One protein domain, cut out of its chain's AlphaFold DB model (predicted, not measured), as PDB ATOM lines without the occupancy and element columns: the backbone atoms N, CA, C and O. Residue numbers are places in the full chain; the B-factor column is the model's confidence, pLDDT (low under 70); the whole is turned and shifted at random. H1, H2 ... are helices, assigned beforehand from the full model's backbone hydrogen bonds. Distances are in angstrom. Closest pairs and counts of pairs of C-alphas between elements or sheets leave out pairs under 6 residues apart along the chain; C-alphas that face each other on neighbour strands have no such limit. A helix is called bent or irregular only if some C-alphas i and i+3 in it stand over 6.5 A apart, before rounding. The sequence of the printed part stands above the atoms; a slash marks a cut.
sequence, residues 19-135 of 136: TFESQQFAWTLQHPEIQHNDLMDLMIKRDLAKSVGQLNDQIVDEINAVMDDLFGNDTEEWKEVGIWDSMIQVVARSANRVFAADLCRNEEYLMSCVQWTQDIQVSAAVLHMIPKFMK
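AT A GLANCE: This is residues 19 to 135 of the 136 residues of an uncharacterized protein of Moniliophthora perniciosa (strain FA553 / isolate CP02) (UniProt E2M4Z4). The long bent helix H4 arches along one side of an open, loose frame: its arm H4b folds back on H5 as a helical hairpin at one end, and H6 runs from H5 to a small cluster of H1, H2 and H3 at the other end. Residues 72 to 78 and 129 to 134 stick out. The printed part has 117 residues with six named helices, H1 to H6 in chain order, and no named strand; its class is all helix. It is loose, with a radius of gyration of the C-alphas of 17.8 A, and spans 58 by 36 by 21 A.

IN THESE COORDINATES: Find C-alpha 39 at (-47.496, -47.523, -25.428), where H4, residues 39 to 71, begins. By its hydrogen bonds it was assigned as one helix, but it is bent: C-alphas 54 and 57 are 7.1 A apart. Arm H4a, residues 39 to 54, is 22.4 A long and irregular, with C-alphas 50 and 53 6.9 A apart; H4b, residues 57 to 71, is 20.9 A. H5, residues 83 to 99, is 24.2 A; H6, residues 107 to 129, runs 33.2 A to C-alpha 129 at (-23.878, -28.737, -19.198). Look before H4 for H1, residues 19 to 22, H2, 25 to 28, and H3, 32 to 36.

HOW THE PARTS SIT: H4a and H4b are about perpendicular, at 87 degrees. H4b and H5 touch as a hairpin, opposite ways at a shallow tilt of 30 degrees; their closest C-alphas, Ile 59 and Ser 94, are 5.7 A apart. H5 touches H6 at a steep tilt of 66 degrees, closest at the C-alphas of Ala 92 and Leu 110, 6.4 A. H6 touches H2 with residues 120 to 124 alone, closest at the C-alphas of Ile 120 and Thr 28, 5.8 A. H2 and H3 only just touch, only at the corner, with 3 pairs of C-alphas within 8 A, the closest Ala 26 and Gln 35, 7.0 A. H1 is close to H6 but not clearly touching, with the C-alphas of Ser 22 and Ala 124 7.2 A apart. H4a and H6 are apart. Every O i to N i+4 pair is within hydrogen-bond range in H3, H4b and H6, against 8 of 12 in H4a and 12 of 13 in H5; H1 and H2 are too short for such a pair.

THE WHOLE: The two C-alphas farthest apart, Glu 76 and Phe 133, are 58.0 A apart. The printed part has no cut, and the link from H4 to H5 is long, with 11 residues. Residues 30, 32 and 35 have pLDDT under 70.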
ATOM      1  N   THR A  19     -39.961 -35.730 -17.140       87.06
ATOM      2  CA  THR A  19     -39.023 -36.852 -16.987       87.06
ATOM      3  C   THR A  19     -38.132 -36.997 -18.219       87.06
ATOM      4  O   THR A  19     -36.921 -37.166 -18.088       87.06
ATOM      5  N   PHE A  20     -38.709 -36.886 -19.417       88.00
ATOM      6  CA  PHE A  20     -38.001 -37.050 -20.686       88.00
ATOM      7  C   PHE A  20     -36.963 -35.947 -20.894       88.00
ATOM      8  O   PHE A  20     -35.845 -36.224 -21.333       88.00
ATOM      9  N   GLU A  21     -37.300 -34.708 -20.534       88.38
ATOM     10  CA  GLU A  21     -36.358 -33.593 -20.532       88.38
ATOM     11  C   GLU A  21     -35.294 -33.762 -19.446       88.38
ATOM     12  O   GLU A  21     -34.103 -33.637 -19.736       88.38
ATOM     13  N   SER A  22     -35.680 -34.105 -18.214       90.56
ATOM     14  CA  SER A  22     -34.734 -34.265 -17.105       90.56
ATOM     15  C   SER A  22     -33.705 -35.366 -17.362       90.56
ATOM     16  O   SER A  22     -32.565 -35.241 -16.923       90.56
ATOM     17  N   GLN A  23     -34.088 -36.430 -18.063       91.19
ATOM     18  CA  GLN A  23     -33.197 -37.537 -18.411       91.19
ATOM     19  C   GLN A  23     -32.598 -37.410 -19.815       91.19
ATOM     20  O   GLN A  23     -31.845 -38.279 -20.256       91.19
ATOM     21  N   GLN A  24     -32.916 -36.323 -20.526       90.81
ATOM     22  CA  GLN A  24     -32.430 -36.047 -21.877       90.81
ATOM     23  C   GLN A  24     -32.648 -37.236 -22.829       90.81
ATOM     24  O   GLN A  24     -31.777 -37.544 -23.643       90.81
ATOM     25  N   PHE A  25     -33.812 -37.894 -22.748       88.81
ATOM     26  CA  PHE A  25     -34.088 -39.148 -23.467       88.81
ATOM     27  C   PHE A  25     -33.939 -39.054 -24.988       88.81
ATOM     28  O   PHE A  25     -33.702 -40.076 -25.615       88.81
ATOM     29  N   ALA A  26     -33.986 -37.855 -25.580       86.62
ATOM     30  CA  ALA A  26     -33.700 -37.667 -27.008       86.62
ATOM     31  C   ALA A  26     -32.274 -38.059 -27.402       86.62
ATOM     32  O   ALA A  26     -32.031 -38.474 -28.530       86.62
ATOM     33  N   TRP A  27     -31.340 -37.933 -26.464       87.62
ATOM     34  CA  TRP A  27     -29.921 -38.191 -26.676       87.62
ATOM     35  C   TRP A  27     -29.444 -39.433 -25.925       87.62
ATOM     36  O   TRP A  27     -28.537 -40.117 -26.393       87.62
ATOM     37  N   THR A  28     -30.040 -39.732 -24.768       89.38
ATOM     38  CA  THR A  28     -29.641 -40.878 -23.938       89.38
ATOM     39  C   THR A  28     -30.307 -42.182 -24.374       89.38
ATOM     40  O   THR A  28     -29.694 -43.241 -24.262       89.38
ATOM     41  N   LEU A  29     -31.519 -42.127 -24.937       81.69
ATOM     42  CA  LEU A  29     -32.233 -43.281 -25.479       81.69
ATOM     43  C   LEU A  29     -32.342 -43.112 -26.999       81.69
ATOM     44  O   LEU A  29     -33.244 -42.452 -27.500       81.69
ATOM     45  N   GLN A  30     -31.405 -43.702 -27.746       67.50
ATOM     46  CA  GLN A  30     -31.261 -43.557 -29.208       67.50
ATOM     47  C   GLN A  30     -32.379 -44.241 -30.034       67.50
ATOM     48  O   GLN A  30     -32.120 -44.777 -31.111       67.50
ATOM     49  N   HIS A  31     -33.625 -44.262 -29.551       74.88
ATOM     50  CA  HIS A  31     -34.749 -44.886 -30.244       74.88
ATOM     51  C   HIS A  31     -35.935 -43.911 -30.378       74.88
ATOM     52  O   HIS A  31     -36.625 -43.653 -29.386       74.88
ATOM     53  N   PRO A  32     -36.233 -43.405 -31.596       69.75
ATOM     54  CA  PRO A  32     -37.270 -42.391 -31.828       69.75
ATOM     55  C   PRO A  32     -38.660 -42.794 -31.324       69.75
ATOM     56  O   PRO A  32     -39.446 -41.956 -30.883       69.75
ATOM     57  N   GLU A  33     -38.968 -44.093 -31.345       73.81
ATOM     58  CA  GLU A  33     -40.266 -44.583 -30.882       73.81
ATOM     59  C   GLU A  33     -40.445 -44.459 -29.368       73.81
ATOM     60  O   GLU A  33     -41.568 -44.290 -28.919       73.81
ATOM     61  N   ILE A  34     -39.379 -44.466 -28.561       73.69
ATOM     62  CA  ILE A  34     -39.516 -44.309 -27.101       73.69
ATOM     63  C   ILE A  34     -40.018 -42.899 -26.760       73.69
ATOM     64  O   ILE A  34     -40.755 -42.705 -25.796       73.69
ATOM     65  N   GLN A  35     -39.669 -41.912 -27.587       68.56
ATOM     66  CA  GLN A  35     -40.041 -40.520 -27.363       68.56
ATOM     67  C   GLN A  35     -41.488 -40.217 -27.743       68.56
ATOM     68  O   GLN A  35     -42.192 -39.500 -27.034       68.56
ATOM     69  N   HIS A  36     -41.926 -40.761 -28.875       70.69
ATOM     70  CA  HIS A  36     -43.203 -40.402 -29.491       70.69
ATOM     71  C   HIS A  36     -44.323 -41.399 -29.214       70.69
ATOM     72  O   HIS A  36     -45.464 -41.156 -29.601       70.69
ATOM     73  N   ASN A  37     -44.015 -42.513 -28.554       77.38
ATOM     74  CA  ASN A  37     -44.985 -43.557 -28.293       77.38
ATOM     75  C   ASN A  37     -45.504 -43.508 -26.848       77.38
ATOM     76  O   ASN A  37     -44.742 -43.442 -25.882       77.38
ATOM     77  N   ASP A  38     -46.825 -43.569 -26.703       79.38
ATOM     78  CA  ASP A  38     -47.516 -43.661 -25.414       79.38
ATOM     79  C   ASP A  38     -47.774 -45.111 -24.982       79.38
ATOM     80  O   ASP A  38     -48.403 -45.346 -23.952       79.38
ATOM     81  N   LEU A  39     -47.294 -46.105 -25.739       81.19
ATOM     82  CA  LEU A  39     -47.496 -47.523 -25.428       81.19
ATOM     83  C   LEU A  39     -47.058 -47.880 -24.003       81.19
ATOM     84  O   LEU A  39     -47.804 -48.577 -23.319       81.19
ATOM     85  N   MET A  40     -45.910 -47.384 -23.526       78.69
ATOM     86  CA  MET A  40     -45.455 -47.664 -22.155       78.69
ATOM     87  C   MET A  40     -46.428 -47.100 -21.112       78.69
ATOM     88  O   MET A  40     -46.866 -47.830 -20.225       78.69
ATOM     89  N   ASP A  41     -46.848 -45.842 -21.263       82.06
ATOM     90  CA  ASP A  41     -47.823 -45.202 -20.370       82.06
ATOM     91  C   ASP A  41     -49.170 -45.935 -20.376       82.06
ATOM     92  O   ASP A  41     -49.803 -46.109 -19.330       82.06
ATOM     93  N   LEU A  42     -49.614 -46.383 -21.552       85.38
ATOM     94  CA  LEU A  42     -50.846 -47.147 -21.711       85.38
ATOM     95  C   LEU A  42     -50.742 -48.522 -21.050       85.38
ATOM     96  O   LEU A  42     -51.670 -48.909 -20.342       85.38
ATOM     97  N   MET A  43     -49.634 -49.242 -21.227       85.50
ATOM     98  CA  MET A  43     -49.406 -50.545 -20.593       85.50
ATOM     99  C   MET A  43     -49.333 -50.423 -19.070       85.50
ATOM    100  O   MET A  43     -49.967 -51.205 -18.364       85.50
ATOM    101  N   ILE A  44     -48.656 -49.397 -18.548       85.31
ATOM    102  CA  ILE A  44     -48.599 -49.133 -17.104       85.31
ATOM    103  C   ILE A  44     -50.009 -48.885 -16.548       85.31
ATOM    104  O   ILE A  44     -50.416 -49.516 -15.572       85.31
ATOM    105  N   LYS A  45     -50.791 -48.001 -17.181       84.38
ATOM    106  CA  LYS A  45     -52.153 -47.669 -16.722       84.38
ATOM    107  C   LYS A  45     -53.138 -48.826 -16.892       84.38
ATOM    108  O   LYS A  45     -54.060 -48.968 -16.091       84.38
ATOM    109  N   ARG A  46     -52.994 -49.626 -17.953       86.62
ATOM    110  CA  ARG A  46     -53.938 -50.698 -18.297       86.62
ATOM    111  C   ARG A  46     -53.653 -51.990 -17.548       86.62
ATOM    112  O   ARG A  46     -54.611 -52.597 -17.068       86.62
ATOM    113  N   ASP A  47     -52.391 -52.401 -17.501       84.75
ATOM    114  CA  ASP A  47     -51.985 -53.735 -17.060       84.75
ATOM    115  C   ASP A  47     -51.407 -53.662 -15.652       84.75
ATOM    116  O   ASP A  47     -51.984 -54.241 -14.731       84.75
ATOM    117  N   LEU A  48     -50.347 -52.867 -15.463       85.44
ATOM    118  CA  LEU A  48     -49.649 -52.800 -14.181       85.44
ATOM    119  C   LEU A  48     -50.569 -52.278 -13.076       85.44
ATOM    120  O   LEU A  48     -50.739 -52.942 -12.061       85.44
ATOM    121  N   ALA A  49     -51.243 -51.144 -13.280       84.50
ATOM    122  CA  ALA A  49     -52.109 -50.551 -12.256       84.50
ATOM    123  C   ALA A  49     -53.237 -51.488 -11.780       84.50
ATOM    124  O   ALA A  49     -53.667 -51.395 -10.632       84.50
ATOM    125  N   LYS A  50     -53.704 -52.409 -12.636       82.38
ATOM    126  CA  LYS A  50     -54.719 -53.409 -12.267       82.38
ATOM    127  C   LYS A  50     -54.118 -54.613 -11.547       82.38
ATOM    128  O   LYS A  50     -54.782 -55.185 -10.688       82.38
ATOM    129  N   SER A  51     -52.889 -54.998 -11.892       83.88
ATOM    130  CA  SER A  51     -52.201 -56.140 -11.289       83.88
ATOM    131  C   SER A  51     -51.465 -55.795  -9.992       83.88
ATOM    132  O   SER A  51     -51.165 -56.716  -9.238       83.88
ATOM    133  N   VAL A  52     -51.224 -54.510  -9.677       81.00
ATOM    134  CA  VAL A  52     -50.528 -54.082  -8.441       81.00
ATOM    135  C   VAL A  52     -51.107 -54.760  -7.197       81.00
ATOM    136  O   VAL A  52     -50.348 -55.276  -6.386       81.00
ATOM    137  N   GLY A  53     -52.437 -54.827  -7.063       84.25
ATOM    138  CA  GLY A  53     -53.066 -55.459  -5.897       84.25
ATOM    139  C   GLY A  53     -52.754 -56.954  -5.755       84.25
ATOM    140  O   GLY A  53     -52.656 -57.447  -4.641       84.25
ATOM    141  N   GLN A  54     -52.559 -57.667  -6.868       87.25
ATOM    142  CA  GLN A  54     -52.202 -59.094  -6.875       87.25
ATOM    143  C   GLN A  54     -50.699 -59.320  -6.670       87.25
ATOM    144  O   GLN A  54     -50.286 -60.364  -6.174       87.25
ATOM    145  N   LEU A  55     -49.883 -58.351  -7.085       88.88
ATOM    146  CA  LEU A  55     -48.427 -58.404  -6.988       88.88
ATOM    147  C   LEU A  55     -47.911 -57.910  -5.634       88.88
ATOM    148  O   LEU A  55     -46.763 -58.181  -5.301       88.88
ATOM    149  N   ASN A  56     -48.739 -57.199  -4.863       90.19
ATOM    150  CA  ASN A  56     -48.338 -56.544  -3.624       90.19
ATOM    151  C   ASN A  56     -47.652 -57.504  -2.646       90.19
ATOM    152  O   ASN A  56     -46.552 -57.209  -2.194       90.19
ATOM    153  N   ASP A  57     -48.252 -58.667  -2.387       92.19
ATOM    154  CA  ASP A  57     -47.691 -59.646  -1.450       92.19
ATOM    155  C   ASP A  57     -46.321 -60.148  -1.933       92.19
ATOM    156  O   ASP A  57     -45.365 -60.192  -1.169       92.19
ATOM    157  N   GLN A  58     -46.177 -60.398  -3.238       91.50
ATOM    158  CA  GLN A  58     -44.911 -60.846  -3.830       91.50
ATOM    159  C   GLN A  58     -43.817 -59.772  -3.771       91.50
ATOM    160  O   GLN A  58     -42.638 -60.101  -3.649       91.50
ATOM    161  N   ILE A  59     -44.196 -58.498  -3.904       92.81
ATOM    162  CA  ILE A  59     -43.277 -57.364  -3.793       92.81
ATOM    163  C   ILE A  59     -42.838 -57.200  -2.337       92.81
ATOM    164  O   ILE A  59     -41.648 -57.040  -2.091       92.81
ATOM    165  N   VAL A  60     -43.770 -57.265  -1.381       94.69
ATOM    166  CA  VAL A  60     -43.478 -57.174   0.058       94.69
ATOM    167  C   VAL A  60     -42.568 -58.316   0.503       94.69
ATOM    168  O   VAL A  60     -41.583 -58.062   1.193       94.69
ATOM    169  N   ASP A  61     -42.838 -59.543   0.061       94.75
ATOM    170  CA  ASP A  61     -41.982 -60.697   0.343       94.75
ATOM    171  C   ASP A  61     -40.556 -60.486  -0.185       94.75
ATOM    172  O   ASP A  61     -39.586 -60.772   0.517       94.75
ATOM    173  N   GLU A  62     -40.406 -59.943  -1.399       94.94
ATOM    174  CA  GLU A  62     -39.080 -59.653  -1.951       94.94
ATOM    175  C   GLU A  62     -38.395 -58.488  -1.228       94.94
ATOM    176  O   GLU A  62     -37.188 -58.559  -1.023       94.94
ATOM    177  N   ILE A  63     -39.138 -57.454  -0.809       95.44
ATOM    178  CA  ILE A  63     -38.611 -56.354   0.016       95.44
ATOM    179  C   ILE A  63     -38.067 -56.907   1.335       95.44
ATOM    180  O   ILE A  63     -36.940 -56.593   1.697       95.44
ATOM    181  N   ASN A  64     -38.824 -57.750   2.037       95.19
ATOM    182  CA  ASN A  64     -38.352 -58.349   3.285       95.19
ATOM    183  C   ASN A  64     -37.082 -59.175   3.049       95.19
ATOM    184  O   ASN A  64     -36.093 -58.985   3.747       95.19
ATOM    185  N   ALA A  65     -37.063 -60.002   1.998       94.19
ATOM    186  CA  ALA A  65     -35.892 -60.806   1.660       94.19
ATOM    187  C   ALA A  65     -34.645 -59.954   1.364       94.19
ATOM    188  O   ALA A  65     -33.567 -60.252   1.867       94.19
ATOM    189  N   VAL A  66     -34.763 -58.879   0.572       94.25
ATOM    190  CA  VAL A  66     -33.609 -58.008   0.282       94.25
ATOM    191  C   VAL A  66     -33.168 -57.202   1.504       94.25
ATOM    192  O   VAL A  66     -31.978 -56.950   1.660       94.25
ATOM    193  N   MET A  67     -34.093 -56.809   2.383       93.88
ATOM    194  CA  MET A  67     -33.744 -56.132   3.633       93.88
ATOM    195  C   MET A  67     -32.942 -57.065   4.545       93.88
ATOM    196  O   MET A  67     -31.886 -56.663   5.035       93.88
ATOM    197  N   ASP A  68     -33.384 -58.314   4.699       93.75
ATOM    198  CA  ASP A  68     -32.666 -59.334   5.467       93.75
ATOM    199  C   ASP A  68     -31.275 -59.607   4.868       93.75
ATOM    200  O   ASP A  68     -30.292 -59.687   5.605       93.75
ATOM    201  N   ASP A  69     -31.162 -59.681   3.537       91.94
ATOM    202  CA  ASP A  69     -29.885 -59.905   2.847       91.94
ATOM    203  C   ASP A  69     -28.896 -58.732   3.032       91.94
ATOM    204  O   ASP A  69     -27.693 -58.945   3.198       91.94
ATOM    205  N   LEU A  70     -29.377 -57.483   3.001       91.75
ATOM    206  CA  LEU A  70     -28.529 -56.283   3.065       91.75
ATOM    207  C   LEU A  70     -28.126 -55.902   4.493       91.75
ATOM    208  O   LEU A  70     -26.955 -55.602   4.778       91.75
ATOM    209  N   PHE A  71     -29.108 -55.873   5.389       90.81
ATOM    210  CA  PHE A  71     -28.941 -55.371   6.750       90.81
ATOM    211  C   PHE A  71     -28.644 -56.497   7.741       90.81
ATOM    212  O   PHE A  71     -27.963 -56.252   8.736       90.81
ATOM    213  N   GLY A  72     -29.038 -57.733   7.426       88.75
ATOM    214  CA  GLY A  72     -28.927 -58.864   8.335       88.75
ATOM    215  C   GLY A  72     -29.945 -58.796   9.473       88.75
ATOM    216  O   GLY A  72     -30.739 -57.868   9.585       88.75
ATOM    217  N   ASN A  73     -29.880 -59.801  10.345       88.06
ATOM    218  CA  ASN A  73     -30.737 -59.923  11.529       88.06
ATOM    219  C   ASN A  73     -29.974 -59.678  12.840       88.06
ATOM    220  O   ASN A  73     -30.501 -59.943  13.920       88.06
ATOM    221  N   ASP A  74     -28.720 -59.229  12.750       88.50
ATOM    222  CA  ASP A  74     -27.899 -58.927  13.918       88.50
ATOM    223  C   ASP A  74     -28.329 -57.584  14.518       88.50
ATOM    224  O   ASP A  74     -28.258 -56.540  13.871       88.50
ATOM    225  N   THR A  75     -28.815 -57.636  15.755       88.50
ATOM    226  CA  THR A  75     -29.238 -56.461  16.526       88.50
ATOM    227  C   THR A  75     -28.289 -56.143  17.680       88.50
ATOM    228  O   THR A  75     -28.564 -55.218  18.444       88.50
ATOM    229  N   GLU A  76     -27.226 -56.930  17.861       93.12
ATOM    230  CA  GLU A  76     -26.290 -56.803  18.982       93.12
ATOM    231  C   GLU A  76     -25.120 -55.880  18.626       93.12
ATOM    232  O   GLU A  76     -24.724 -55.052  19.447       93.12
ATOM    233  N   GLU A  77     -24.629 -55.958  17.389       91.38
ATOM    234  CA  GLU A  77     -23.490 -55.171  16.914       91.38
ATOM    235  C   GLU A  77     -23.896 -54.111  15.881       91.38
ATOM    236  O   GLU A  77     -24.727 -54.328  14.998       91.38
ATOM    237  N   TRP A  78     -23.285 -52.925  15.972       89.69
ATOM    238  CA  TRP A  78     -23.548 -51.847  15.020       89.69
ATOM    239  C   TRP A  78     -22.736 -52.032  13.736       89.69
ATOM    240  O   TRP A  78     -21.524 -52.253  13.776       89.69
ATOM    241  N   LYS A  79     -23.393 -51.870  12.585       88.69
ATOM    242  CA  LYS A  79     -22.791 -52.004  11.255       88.69
ATOM    243  C   LYS A  79     -23.017 -50.740  10.431       88.69
ATOM    244  O   LYS A  79     -24.149 -50.278  10.284       88.69
ATOM    245  N   GLU A  80     -21.950 -50.223   9.827       91.00
ATOM    246  CA  GLU A  80     -22.058 -49.177   8.808       91.00
ATOM    247  C   GLU A  80     -22.592 -49.755   7.498       91.00
ATOM    248  O   GLU A  80     -22.110 -50.772   6.995       91.00
ATOM    249  N   VAL A  81     -23.592 -49.083   6.931       89.88
ATOM    250  CA  VAL A  81     -24.247 -49.492   5.688       89.88
ATOM    251  C   VAL A  81     -24.404 -48.296   4.757       89.88
ATOM    252  O   VAL A  81     -24.862 -47.221   5.150       89.88
ATOM    253  N   GLY A  82     -24.032 -48.487   3.491       92.81
ATOM    254  CA  GLY A  82     -24.260 -47.506   2.437       92.81
ATOM    255  C   GLY A  82     -25.742 -47.458   2.080       92.81
ATOM    256  O   GLY A  82     -26.220 -48.287   1.308       92.81
ATOM    257  N   ILE A  83     -26.483 -46.499   2.645       92.62
ATOM    258  CA  ILE A  83     -27.942 -46.405   2.459       92.62
ATOM    259  C   ILE A  83     -28.316 -46.219   0.988       92.62
ATOM    260  O   ILE A  83     -29.269 -46.835   0.524       92.62
ATOM    261  N   TRP A  84     -27.566 -45.406   0.243       91.19
ATOM    262  CA  TRP A  84     -27.848 -45.163  -1.173       91.19
ATOM    263  C   TRP A  84     -27.767 -46.449  -2.004       91.19
ATOM    264  O   TRP A  84     -28.729 -46.804  -2.686       91.19
ATOM    265  N   ASP A  85     -26.667 -47.190  -1.873       90.50
ATOM    266  CA  ASP A  85     -26.449 -48.436  -2.612       90.50
ATOM    267  C   ASP A  85     -27.438 -49.523  -2.181       90.50
ATOM    268  O   ASP A  85     -27.985 -50.242  -3.017       90.50
ATOM    269  N   SER A  86     -27.740 -49.586  -0.882       92.88
ATOM    270  CA  SER A  86     -28.746 -50.501  -0.335       92.88
ATOM    271  C   SER A  86     -30.128 -50.215  -0.930       92.88
ATOM    272  O   SER A  86     -30.796 -51.123  -1.415       92.88
ATOM    273  N   MET A  87     -30.544 -48.947  -0.973       93.50
ATOM    274  CA  MET A  87     -31.834 -48.549  -1.543       93.50
ATOM    275  C   MET A  87     -31.929 -48.852  -3.040       93.50
ATOM    276  O   MET A  87     -32.982 -49.294  -3.503       93.50
ATOM    277  N   ILE A  88     -30.842 -48.660  -3.792       93.31
ATOM    278  CA  ILE A  88     -30.790 -49.038  -5.209       93.31
ATOM    279  C   ILE A  88     -31.025 -50.543  -5.370       93.31
ATOM    280  O   ILE A  88     -31.823 -50.939  -6.219       93.31
ATOM    281  N   GLN A  89     -30.388 -51.379  -4.546       92.94
ATOM    282  CA  GLN A  89     -30.579 -52.830  -4.599       92.94
ATOM    283  C   GLN A  89     -32.004 -53.249  -4.233       92.94
ATOM    284  O   GLN A  89     -32.582 -54.090  -4.926       92.94
ATOM    285  N   VAL A  90     -32.595 -52.627  -3.205       94.94
ATOM    286  CA  VAL A  90     -34.000 -52.859  -2.835       94.94
ATOM    287  C   VAL A  90     -34.909 -52.563  -4.027       94.94
ATOM    288  O   VAL A  90     -35.668 -53.429  -4.457       94.94
ATOM    289  N   VAL A  91     -34.786 -51.377  -4.631       94.12
ATOM    290  CA  VAL A  91     -35.610 -50.983  -5.783       94.12
ATOM    291  C   VAL A  91     -35.381 -51.907  -6.981       94.12
ATOM    292  O   VAL A  91     -36.351 -52.342  -7.604       94.12
ATOM    293  N   ALA A  92     -34.127 -52.243  -7.296       94.50
ATOM    294  CA  ALA A  92     -33.787 -53.099  -8.428       94.50
ATOM    295  C   ALA A  92     -34.405 -54.499  -8.289       94.50
ATOM    296  O   ALA A  92     -35.023 -54.987  -9.238       94.50
ATOM    297  N   ARG A  93     -34.296 -55.126  -7.111       94.56
ATOM    298  CA  ARG A  93     -34.874 -56.453  -6.849       94.56
ATOM    299  C   ARG A  93     -36.395 -56.419  -6.853       94.56
ATOM    300  O   ARG A  93     -37.014 -57.208  -7.566       94.56
ATOM    301  N   SER A  94     -37.006 -55.473  -6.141       93.94
ATOM    302  CA  SER A  94     -38.467 -55.362  -6.059       93.94
ATOM    303  C   SER A  94     -39.114 -55.065  -7.413       93.94
ATOM    304  O   SER A  94     -40.134 -55.665  -7.746       93.94
ATOM    305  N   ALA A  95     -38.518 -54.192  -8.232       92.44
ATOM    306  CA  ALA A  95     -39.021 -53.924  -9.578       92.44
ATOM    307  C   ALA A  95     -38.872 -55.156 -10.484       92.44
ATOM    308  O   ALA A  95     -39.822 -55.559 -11.158       92.44
ATOM    309  N   ASN A  96     -37.704 -55.806 -10.470       94.00
ATOM    310  CA  ASN A  96     -37.481 -56.993 -11.292       94.00
ATOM    311  C   ASN A  96     -38.265 -58.214 -10.804       94.00
ATOM    312  O   ASN A  96     -38.534 -59.094 -11.609       94.00
ATOM    313  N   ARG A  97     -38.738 -58.259  -9.552       93.12
ATOM    314  CA  ARG A  97     -39.687 -59.293  -9.109       93.12
ATOM    315  C   ARG A  97     -40.968 -59.284  -9.940       93.12
ATOM    316  O   ARG A  97     -41.532 -60.342 -10.197       93.12
ATOM    317  N   VAL A  98     -41.398 -58.101 -10.381       90.31
ATOM    318  CA  VAL A  98     -42.585 -57.917 -11.223       90.31
ATOM    319  C   VAL A  98     -42.274 -58.162 -12.698       90.31
ATOM    320  O   VAL A  98     -43.031 -58.850 -13.376       90.31
ATOM    321  N   PHE A  99     -41.180 -57.590 -13.207       88.69
ATOM    322  CA  PHE A  99     -40.901 -57.580 -14.650       88.69
ATOM    323  C   PHE A  99     -40.059 -58.763 -15.146       88.69
ATOM    324  O   PHE A  99     -40.159 -59.136 -16.310       88.69
ATOM    325  N   ALA A 100     -39.239 -59.352 -14.277       92.19
ATOM    326  CA  ALA A 100     -38.275 -60.401 -14.593       92.19
ATOM    327  C   ALA A 100     -38.115 -61.362 -13.399       92.19
ATOM    328  O   ALA A 100     -37.020 -61.521 -12.857       92.19
ATOM    329  N   ALA A 101     -39.221 -61.974 -12.958       87.81
ATOM    330  CA  ALA A 101     -39.300 -62.732 -11.703       87.81
ATOM    331  C   ALA A 101     -38.217 -63.818 -11.535       87.81
ATOM    332  O   ALA A 101     -37.758 -64.041 -10.417       87.81
ATOM    333  N   ASP A 102     -37.774 -64.452 -12.626       90.25
ATOM    334  CA  ASP A 102     -36.731 -65.490 -12.605       90.25
ATOM    335  C   ASP A 102     -35.307 -64.920 -12.458       90.25
ATOM    336  O   ASP A 102     -34.388 -65.622 -12.041       90.25
ATOM    337  N   LEU A 103     -35.114 -63.640 -12.789       91.81
ATOM    338  CA  LEU A 103     -33.825 -62.940 -12.750       91.81
ATOM    339  C   LEU A 103     -33.746 -61.909 -11.622       91.81
ATOM    340  O   LEU A 103     -32.699 -61.296 -11.428       91.81
ATOM    341  N   CYS A 104     -34.810 -61.728 -10.838       89.44
ATOM    342  CA  CYS A 104     -34.884 -60.684  -9.815       89.44
ATOM    343  C   CYS A 104     -33.887 -60.851  -8.660       89.44
ATOM    344  O   CYS A 104     -33.771 -59.945  -7.844       89.44
ATOM    345  N   ARG A 105     -33.181 -61.987  -8.585       89.44
ATOM    346  CA  ARG A 105     -32.093 -62.273  -7.629       89.44
ATOM    347  C   ARG A 105     -30.757 -62.577  -8.311       89.44
ATOM    348  O   ARG A 105     -29.795 -62.930  -7.640       89.44
ATOM    349  N   ASN A 106     -30.695 -62.485  -9.638       93.88
ATOM    350  CA  ASN A 106     -29.449 -62.653 -10.370       93.88
ATOM    351  C   ASN A 106     -28.638 -61.357 -10.246       93.88
ATOM    352  O   ASN A 106     -28.992 -60.338 -10.834       93.88
ATOM    353  N   GLU A 107     -27.564 -61.403  -9.463       90.75
ATOM    354  CA  GLU A 107     -26.743 -60.232  -9.151       90.75
ATOM    355  C   GLU A 107     -26.138 -59.586 -10.406       90.75
ATOM    356  O   GLU A 107     -26.203 -58.371 -10.554       90.75
ATOM    357  N   GLU A 108     -25.647 -60.376 -11.364       93.88
ATOM    358  CA  GLU A 108     -25.071 -59.868 -12.617       93.88
ATOM    359  C   GLU A 108     -26.100 -59.098 -13.457       93.88
ATOM    360  O   GLU A 108     -25.829 -57.999 -13.957       93.88
ATOM    361  N   TYR A 109     -27.311 -59.641 -13.570       94.38
ATOM    362  CA  TYR A 109     -28.420 -58.985 -14.253       94.38
ATOM    363  C   TYR A 109     -28.826 -57.688 -13.541       94.38
ATOM    364  O   TYR A 109     -28.945 -56.642 -14.181       94.38
ATOM    365  N   LEU A 110     -28.981 -57.724 -12.215       94.12
ATOM    366  CA  LEU A 110     -29.365 -56.551 -11.429       94.12
ATOM    367  C   LEU A 110     -28.312 -55.444 -11.507       94.12
ATOM    368  O   LEU A 110     -28.671 -54.289 -11.731       94.12
ATOM    369  N   MET A 111     -27.025 -55.785 -11.383       92.94
ATOM    370  CA  MET A 111     -25.930 -54.829 -11.555       92.94
ATOM    371  C   MET A 111     -25.961 -54.198 -12.945       92.94
ATOM    372  O   MET A 111     -25.798 -52.988 -13.066       92.94
ATOM    373  N   SER A 112     -26.241 -54.986 -13.986       94.44
ATOM    374  CA  SER A 112     -26.364 -54.472 -15.354       94.44
ATOM    375  C   SER A 112     -27.528 -53.483 -15.492       94.44
ATOM    376  O   SER A 112     -27.366 -52.420 -16.090       94.44
ATOM    377  N   CYS A 113     -28.691 -53.777 -14.900       93.12
ATOM    378  CA  CYS A 113     -29.837 -52.861 -14.886       93.12
ATOM    379  C   CYS A 113     -29.539 -51.554 -14.134       93.12
ATOM    380  O   CYS A 113     -29.914 -50.466 -14.586       93.12
ATOM    381  N   VAL A 114     -28.872 -51.658 -12.982       93.19
ATOM    382  CA  VAL A 114     -28.470 -50.502 -12.174       93.19
ATOM    383  C   VAL A 114     -27.468 -49.646 -12.941       93.19
ATOM    384  O   VAL A 114     -27.684 -48.441 -13.069       93.19
ATOM    385  N   GLN A 115     -26.430 -50.262 -13.510       93.94
ATOM    386  CA  GLN A 115     -25.408 -49.572 -14.290       93.94
ATOM    387  C   GLN A 115     -26.025 -48.840 -15.482       93.94
ATOM    388  O   GLN A 115     -25.785 -47.652 -15.662       93.94
ATOM    389  N   TRP A 116     -26.899 -49.507 -16.239       92.56
ATOM    390  CA  TRP A 116     -27.596 -48.884 -17.364       92.56
ATOM    391  C   TRP A 116     -28.399 -47.642 -16.943       92.56
ATOM    392  O   TRP A 116     -28.361 -46.607 -17.610       92.56
ATOM    393  N   THR A 117     -29.086 -47.709 -15.799       91.75
ATOM    394  CA  THR A 117     -29.843 -46.566 -15.262       91.75
ATOM    395  C   THR A 117     -28.914 -45.416 -14.856       91.75
ATOM    396  O   THR A 117     -29.210 -44.248 -15.119       91.75
ATOM    397  N   GLN A 118     -27.771 -45.731 -14.241       92.88
ATOM    398  CA  GLN A 118     -26.760 -44.742 -13.869       92.88
ATOM    399  C   GLN A 118     -26.121 -44.085 -15.097       92.88
ATOM    400  O   GLN A 118     -25.957 -42.865 -15.111       92.88
ATOM    401  N   ASP A 119     -25.834 -44.849 -16.150       93.50
ATOM    402  CA  ASP A 119     -25.247 -44.336 -17.391       93.50
ATOM    403  C   ASP A 119     -26.163 -43.306 -18.064       93.50
ATOM    404  O   ASP A 119     -25.695 -42.262 -18.531       93.50
ATOM    405  N   ILE A 120     -27.479 -43.545 -18.056       92.69
ATOM    406  CA  ILE A 120     -28.478 -42.575 -18.527       92.69
ATOM    407  C   ILE A 120     -28.415 -41.296 -17.696       92.69
ATOM    408  O   ILE A 120     -28.349 -40.200 -18.255       92.69
ATOM    409  N   GLN A 121     -28.405 -41.425 -16.368       92.12
ATOM    410  CA  GLN A 121     -28.395 -40.283 -15.457       92.12
ATOM    411  C   GLN A 121     -27.120 -39.436 -15.622       92.12
ATOM    412  O   GLN A 121     -27.194 -38.207 -15.707       92.12
ATOM    413  N   VAL A 122     -25.952 -40.079 -15.718       94.31
ATOM    414  CA  VAL A 122     -24.661 -39.414 -15.951       94.31
ATOM    415  C   VAL A 122     -24.650 -38.733 -17.318       94.31
ATOM    416  O   VAL A 122     -24.282 -37.561 -17.419       94.31
ATOM    417  N   SER A 123     -25.118 -39.417 -18.362       93.38
ATOM    418  CA  SER A 123     -25.215 -38.850 -19.712       93.38
ATOM    419  C   SER A 123     -26.132 -37.627 -19.743       93.38
ATOM    420  O   SER A 123     -25.780 -36.594 -20.318       93.38
ATOM    421  N   ALA A 124     -27.278 -37.693 -19.063       93.81
ATOM    422  CA  ALA A 124     -28.193 -36.569 -18.928       93.81
ATOM    423  C   ALA A 124     -27.538 -35.384 -18.206       93.81
ATOM    424  O   ALA A 124     -27.699 -34.243 -18.644       93.81
ATOM    425  N   ALA A 125     -26.775 -35.628 -17.137       94.38
ATOM    426  CA  ALA A 125     -26.054 -34.579 -16.420       94.38
ATOM    427  C   ALA A 125     -25.016 -33.886 -17.320       94.38
ATOM    428  O   ALA A 125     -24.951 -32.657 -17.355       94.38
ATOM    429  N   VAL A 126     -24.271 -34.659 -18.119       94.06
ATOM    430  CA  VAL A 126     -23.323 -34.124 -19.109       94.06
ATOM    431  C   VAL A 126     -24.032 -33.270 -20.156       94.06
ATOM    432  O   VAL A 126     -23.614 -32.146 -20.429       94.06
ATOM    433  N   LEU A 127     -25.151 -33.749 -20.695       93.38
ATOM    434  CA  LEU A 127     -25.933 -33.019 -21.691       93.38
ATOM    435  C   LEU A 127     -26.545 -31.729 -21.139       93.38
ATOM    436  O   LEU A 127     -26.711 -30.769 -21.888       93.38
ATOM    437  N   HIS A 128     -26.872 -31.657 -19.849       93.94
ATOM    438  CA  HIS A 128     -27.349 -30.415 -19.233       93.94
ATOM    439  C   HIS A 128     -26.267 -29.334 -19.123       93.94
ATOM    440  O   HIS A 128     -26.609 -28.154 -19.077       93.94
ATOM    441  N   MET A 129     -24.982 -29.703 -19.146       93.19
ATOM    442  CA  MET A 129     -23.878 -28.737 -19.198       93.19
ATOM    443  C   MET A 129     -23.681 -28.138 -20.600       93.19
ATOM    444  O   MET A 129     -23.039 -27.098 -20.738       93.19
ATOM    445  N   ILE A 130     -24.241 -28.765 -21.640       92.94
ATOM    446  CA  ILE A 130     -24.130 -28.311 -23.028       92.94
ATOM    447  C   ILE A 130     -25.332 -27.408 -23.370       92.94
ATOM    448  O   ILE A 130     -26.486 -27.829 -23.220       92.94
ATOM    449  N   PRO A 131     -25.112 -26.176 -23.870       91.44
ATOM    450  CA  PRO A 131     -26.192 -25.317 -24.347       91.44
ATOM    451  C   PRO A 131     -27.044 -26.016 -25.413       91.44
ATOM    452  O   PRO A 131     -26.503 -26.684 -26.288       91.44
ATOM    453  N   LYS A 132     -28.373 -25.829 -25.391       86.00
ATOM    454  CA  LYS A 132     -29.315 -26.565 -26.264       86.00
ATOM    455  C   LYS A 132     -28.937 -26.558 -27.755       86.00
ATOM    456  O   LYS A 132     -29.125 -27.566 -28.415       86.00
ATOM    457  N   PHE A 133     -28.396 -25.453 -28.270       88.25
ATOM    458  CA  PHE A 133     -28.011 -25.314 -29.681       88.25
ATOM    459  C   PHE A 133     -26.702 -26.034 -30.058       88.25
ATOM    460  O   PHE A 133     -26.395 -26.138 -31.238       88.25
ATOM    461  N   MET A 134     -25.923 -26.483 -29.069       89.69
ATOM    462  CA  MET A 134     -24.671 -27.234 -29.249       89.69
ATOM    463  C   MET A 134     -24.820 -28.715 -28.898       89.69
ATOM    464  O   MET A 134     -23.831 -29.447 -28.927       89.69
ATOM    465  N   LYS A 135     -26.021 -29.147 -28.500       85.44
ATOM    466  CA  LYS A 135     -26.289 -30.563 -28.265       85.44
ATOM    467  C   LYS A 135     -26.187 -31.314 -29.599       85.44
ATOM    468  O   LYS A 135     -26.530 -30.721 -30.624       85.44
TER     469      LYS A 135